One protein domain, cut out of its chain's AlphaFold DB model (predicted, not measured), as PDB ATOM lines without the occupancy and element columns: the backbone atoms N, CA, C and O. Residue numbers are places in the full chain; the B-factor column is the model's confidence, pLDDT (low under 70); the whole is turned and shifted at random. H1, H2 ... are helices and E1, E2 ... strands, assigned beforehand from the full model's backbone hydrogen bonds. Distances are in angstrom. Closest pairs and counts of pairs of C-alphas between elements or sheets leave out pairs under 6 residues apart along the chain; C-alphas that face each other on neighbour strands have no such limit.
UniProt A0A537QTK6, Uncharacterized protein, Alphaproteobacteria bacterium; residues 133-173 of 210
ATOM      1  N   GLY A 133     -21.247 -45.922  -0.890       90.81
ATOM      2  CA  GLY A 133     -20.587 -45.468  -2.116       90.81
ATOM      3  C   GLY A 133     -21.052 -44.095  -2.626       90.81
ATOM      4  O   GLY A 133     -20.196 -43.239  -2.854       90.81
ATOM      5  N   PRO A 134     -22.368 -43.825  -2.751       92.94
ATOM      6  CA  PRO A 134     -22.856 -42.521  -3.207       92.94
ATOM      7  C   PRO A 134     -22.440 -41.360  -2.293       92.94
ATOM      8  O   PRO A 134     -22.061 -40.295  -2.775       92.94
ATOM      9  N   ILE A 135     -22.461 -41.574  -0.974       90.25
ATOM     10  CA  ILE A 135     -22.078 -40.563   0.023       90.25
ATOM     11  C   ILE A 135     -20.562 -40.343  -0.004       90.25
ATOM     12  O   ILE A 135     -20.096 -39.201   0.024       90.25
ATOM     13  N   ALA A 136     -19.781 -41.421  -0.102       89.94
ATOM     14  CA  ALA A 136     -18.330 -41.345  -0.239       89.94
ATOM     15  C   ALA A 136     -17.929 -40.562  -1.502       89.94
ATOM     16  O   ALA A 136     -17.088 -39.672  -1.425       89.94
ATOM     17  N   ALA A 137     -18.590 -40.810  -2.637       88.25
ATOM     18  CA  ALA A 137     -18.353 -40.075  -3.877       88.25
ATOM     19  C   ALA A 137     -18.740 -38.587  -3.768       88.25
ATOM     20  O   ALA A 137     -17.951 -37.724  -4.151       88.25
ATOM     21  N   ALA A 138     -19.912 -38.275  -3.202       88.00
ATOM     22  CA  ALA A 138     -20.389 -36.898  -3.042       88.00
ATOM     23  C   ALA A 138     -19.494 -36.050  -2.117       88.00
ATOM     24  O   ALA A 138     -19.343 -34.850  -2.323       88.00
ATOM     25  N   SER A 139     -18.887 -36.678  -1.109       85.50
ATOM     26  CA  SER A 139     -17.962 -36.038  -0.161       85.50
ATOM     27  C   SER A 139     -16.503 -36.009  -0.634       85.50
ATOM     28  O   SER A 139     -15.648 -35.467   0.065       85.50
ATOM     29  N   GLY A 140     -16.188 -36.607  -1.789       86.31
ATOM     30  CA  GLY A 140     -14.807 -36.790  -2.251       86.31
ATOM     31  C   GLY A 140     -13.976 -37.735  -1.369       86.31
ATOM     32  O   GLY A 140     -12.746 -37.702  -1.435       86.31
ATOM     33  N   GLY A 141     -14.634 -38.529  -0.519       88.44
ATOM     34  CA  GLY A 141     -14.046 -39.517   0.380       88.44
ATOM     35  C   GLY A 141     -13.939 -40.912  -0.245       88.44
ATOM     36  O   GLY A 141     -14.035 -41.091  -1.457       88.44
ATOM     37  N   GLY A 142     -13.718 -41.926   0.593       88.88
ATOM     38  CA  GLY A 142     -13.519 -43.307   0.151       88.88
ATOM     39  C   GLY A 142     -13.946 -44.326   1.204       88.88
ATOM     40  O   GLY A 142     -14.052 -43.998   2.385       88.88
ATOM     41  N   VAL A 143     -14.193 -45.560   0.763       89.75
ATOM     42  CA  VAL A 143     -14.525 -46.696   1.633       89.75
ATOM     43  C   VAL A 143     -13.296 -47.585   1.767       89.75
ATOM     44  O   VAL A 143     -12.707 -47.990   0.765       89.75
ATOM     45  N   PHE A 144     -12.916 -47.890   3.005       87.81
ATOM     46  CA  PHE A 144     -11.736 -48.685   3.329       87.81
ATOM     47  C   PHE A 144     -12.132 -49.870   4.207       87.81
ATOM     48  O   PHE A 144     -12.946 -49.731   5.118       87.81
ATOM     49  N   TRP A 145     -11.536 -51.029   3.947       86.44
ATOM     50  CA  TRP A 145     -11.750 -52.234   4.740       86.44
ATOM     51  C   TRP A 145     -10.768 -52.279   5.910       86.44
ATOM     52  O   TRP A 145      -9.559 -52.343   5.702       86.44
ATOM     53  N   ALA A 146     -11.286 -52.269   7.138       78.69
ATOM     54  CA  ALA A 146     -10.492 -52.519   8.337       78.69
ATOM     55  C   ALA A 146     -10.416 -54.035   8.598       78.69
ATOM     56  O   ALA A 146     -11.441 -54.717   8.577       78.69
ATOM     57  N   GLY A 147      -9.216 -54.576   8.817       78.25
ATOM     58  CA  GLY A 147      -9.003 -56.014   9.013       78.25
ATOM     59  C   GLY A 147      -7.547 -56.416   8.789       78.25
ATOM     60  O   GLY A 147      -6.641 -55.688   9.175       78.25
ATOM     61  N   THR A 148      -7.309 -57.545   8.118       69.31
ATOM     62  CA  THR A 148      -5.966 -58.035   7.739       69.31
ATOM     63  C   THR A 148      -5.245 -57.175   6.689       69.31
ATOM     64  O   THR A 148      -4.099 -57.458   6.347       69.31
ATOM     65  N   GLY A 149      -5.905 -56.141   6.158       67.69
ATOM     66  CA  GLY A 149      -5.326 -55.175   5.228       67.69
ATOM     67  C   GLY A 149      -4.599 -54.020   5.920       67.69
ATOM     68  O   GLY A 149      -4.645 -53.853   7.137       67.69
ATOM     69  N   ALA A 150      -3.935 -53.185   5.120       77.25
ATOM     70  CA  ALA A 150      -3.322 -51.959   5.614       77.25
ATOM     71  C   ALA A 150      -4.404 -50.960   6.056       77.25
ATOM     72  O   ALA A 150      -5.283 -50.598   5.273       77.25
ATOM     73  N   ILE A 151      -4.314 -50.497   7.305       84.69
ATOM     74  CA  ILE A 151      -5.147 -49.403   7.811       84.69
ATOM     75  C   ILE A 151      -4.738 -48.119   7.069       84.69
ATOM     76  O   ILE A 151      -3.544 -47.808   7.029       84.69
ATOM     77  N   PRO A 152      -5.682 -47.370   6.467       87.62
ATOM     78  CA  PRO A 152      -5.355 -46.132   5.772       87.62
ATOM     79  C   PRO A 152      -4.847 -45.072   6.754       87.62
ATOM     80  O   PRO A 152      -5.352 -44.926   7.866       87.62
ATOM     81  N   GLU A 153      -3.870 -44.285   6.319       89.25
ATOM     82  CA  GLU A 153      -3.385 -43.136   7.080       89.25
ATOM     83  C   GLU A 153      -4.482 -42.064   7.178       89.25
ATOM     84  O   GLU A 153      -5.112 -41.720   6.178       89.25
ATOM     85  N   VAL A 154      -4.706 -41.498   8.365       90.00
ATOM     86  CA  VAL A 154      -5.673 -40.407   8.549       90.00
ATOM     87  C   VAL A 154      -4.971 -39.065   8.359       90.00
ATOM     88  O   VAL A 154      -4.026 -38.745   9.076       90.00
ATOM     89  N   ARG A 155      -5.453 -38.251   7.416       89.75
ATOM     90  CA  ARG A 155      -4.885 -36.933   7.092       89.75
ATOM     91  C   ARG A 155      -5.911 -35.834   7.273       89.75
ATOM     92  O   ARG A 155      -7.074 -36.017   6.940       89.75
ATOM     93  N   ARG A 156      -5.492 -34.655   7.734       88.19
ATOM     94  CA  ARG A 156      -6.360 -33.470   7.707       88.19
ATOM     95  C   ARG A 156      -6.363 -32.859   6.309       88.19
ATOM     96  O   ARG A 156      -5.297 -32.616   5.748       88.19
ATOM     97  N   VAL A 157      -7.548 -32.599   5.763       88.44
ATOM     98  CA  VAL A 157      -7.726 -31.998   4.431       88.44
ATOM     99  C   VAL A 157      -8.626 -30.768   4.488       88.44
ATOM    100  O   VAL A 157      -9.523 -30.672   5.328       88.44
ATOM    101  N   SER A 158      -8.378 -29.815   3.592       84.12
ATOM    102  CA  SER A 158      -9.262 -28.666   3.384       84.12
ATOM    103  C   SER A 158     -10.606 -29.110   2.784       84.12
ATOM    104  O   SER A 158     -10.629 -30.105   2.059       84.12
ATOM    105  N   PRO A 159     -11.706 -28.370   3.027       80.19
ATOM    106  CA  PRO A 159     -13.042 -28.692   2.515       80.19
ATOM    107  C   PRO A 159     -13.140 -28.963   1.007       80.19
ATOM    108  O   PRO A 159     -13.935 -29.804   0.608       80.19
ATOM    109  N   ASP A 160     -12.323 -28.287   0.195       81.44
ATOM    110  CA  ASP A 160     -12.411 -28.324  -1.275       81.44
ATOM    111  C   ASP A 160     -11.410 -29.296  -1.923       81.44
ATOM    112  O   ASP A 160     -11.130 -29.235  -3.123       81.44
ATOM    113  N   ARG A 161     -10.791 -30.171  -1.126       81.31
ATOM    114  CA  ARG A 161      -9.790 -31.141  -1.587       81.31
ATOM    115  C   ARG A 161     -10.345 -32.553  -1.482       81.31
ATOM    116  O   ARG A 161     -11.182 -32.837  -0.633       81.31
ATOM    117  N   ALA A 162      -9.823 -33.450  -2.320       83.75
ATOM    118  CA  ALA A 162     -10.098 -34.878  -2.194       83.75
ATOM    119  C   ALA A 162      -9.854 -35.337  -0.747       83.75
ATOM    120  O   ALA A 162      -8.832 -34.987  -0.150       83.75
ATOM    121  N   ALA A 163     -10.786 -36.113  -0.205       87.38
ATOM    122  CA  ALA A 163     -10.787 -36.614   1.163       87.38
ATOM    123  C   ALA A 163     -10.466 -38.119   1.225       87.38
ATOM    124  O   ALA A 163     -10.739 -38.777   2.226       87.38
ATOM    125  N   ALA A 164      -9.880 -38.681   0.167       91.25
ATOM    126  CA  ALA A 164      -9.364 -40.043   0.143       91.25
ATOM    127  C   ALA A 164      -8.313 -40.232  -0.961       91.25
ATOM    128  O   ALA A 164      -8.288 -39.519  -1.966       91.25
ATOM    129  N   GLY A 165      -7.461 -41.240  -0.786       86.88
ATOM    130  CA  GLY A 165      -6.544 -41.743  -1.804       86.88
ATOM    131  C   GLY A 165      -6.242 -43.225  -1.596       86.88
ATOM    132  O   GLY A 165      -6.881 -43.886  -0.788       86.88
ATOM    133  N   ARG A 166      -5.242 -43.758  -2.314       84.00
ATOM    134  CA  ARG A 166      -4.938 -45.204  -2.315       84.00
ATOM    135  C   ARG A 166      -4.729 -45.809  -0.917       84.00
ATOM    136  O   ARG A 166      -5.246 -46.884  -0.664       84.00
ATOM    137  N   ASN A 167      -4.009 -45.114  -0.032       86.62
ATOM    138  CA  ASN A 167      -3.633 -45.609   1.304       86.62
ATOM    139  C   ASN A 167      -3.929 -44.594   2.422       86.62
ATOM    140  O   ASN A 167      -3.290 -44.630   3.471       86.62
ATOM    141  N   TRP A 168      -4.819 -43.629   2.188       90.38
ATOM    142  CA  TRP A 168      -5.113 -42.597   3.180       90.38
ATOM    143  C   TRP A 168      -6.555 -42.106   3.075       90.38
ATOM    144  O   TRP A 168      -7.122 -42.047   1.981       90.38
ATOM    145  N   MET A 169      -7.116 -41.719   4.216       91.44
ATOM    146  CA  MET A 169      -8.436 -41.114   4.345       91.44
ATOM    147  C   MET A 169      -8.331 -39.708   4.941       91.44
ATOM    148  O   MET A 169      -7.502 -39.434   5.809       91.44
ATOM    149  N   GLY A 170      -9.151 -38.797   4.435       90.25
ATOM    150  CA  GLY A 170      -9.171 -37.392   4.800       90.25
ATOM    151  C   GLY A 170     -10.214 -37.097   5.871       90.25
ATOM    152  O   GLY A 170     -11.387 -37.417   5.710       90.25
ATOM    153  N   LEU A 171      -9.797 -36.423   6.935       88.00
ATOM    154  CA  LEU A 171     -10.671 -35.767   7.895       88.00
ATOM    155  C   LEU A 171     -10.724 -34.274   7.562       88.00
ATOM    156  O   LEU A 171      -9.693 -33.595   7.543       88.00
ATOM    157  N   ARG A 172     -11.923 -33.754   7.297       85.81
ATOM    158  CA  ARG A 172     -12.122 -32.335   6.983       85.81
ATOM    159  C   ARG A 172     -11.706 -31.471   8.174       85.81
ATOM    160  O   ARG A 172     -12.216 -31.636   9.281       85.81
ATOM    161  N   ALA A 173     -10.792 -30.530   7.950       80.88
ATOM    162  CA  ALA A 173     -10.446 -29.527   8.946       80.88
ATOM    163  C   ALA A 173     -11.553 -28.459   9.001       80.88
ATOM    164  O   ALA A 173     -11.649 -27.624   8.106       80.88
TER     165      ALA A 173
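This is residues 133 to 173 of the 210 residues of an uncharacterized protein of Alphaproteobacteria bacterium (UniProt A0A537QTK6). There is little regular structure here: a short helix, H1, then a long loop, leads to two short strands, E1 and E2, side by side, with the loop between them folding back along the pair. The printed part has 41 residues, under half in named elements, in the order H1, E1, E2. The class is mixed, the two-strand sheet E1, E2 is parallel, and the whole is compact, radius of gyration of the C-alphas 10.2 A, spanning 31 by 22 by 13 A.

Find C-alpha 133 at (-20.587, -45.468, -2.116), where H1, residues 133 to 138, begins. E1, residues 153 to 157, covers 12.2 A; E2, residues 168 to 172, covers 13.0 A and ends at (-12.122, -32.335, 6.983).

Look at E1 and E2: parallel at 34 degrees, with N 169 and O 153 at 2.8 A. Residues 164 to 165 pair antiparallel with 168 to 169 of E2. H1 and E2 are apart. In H1 every O i to N i+4 pair is within hydrogen-bond range.

The C-alphas farthest apart, Thr 148 and Asp 160, are 31.7 A apart. The printed part has no cut; H1 to E1 is a long link. Residues 148 to 149 have pLDDT under 70.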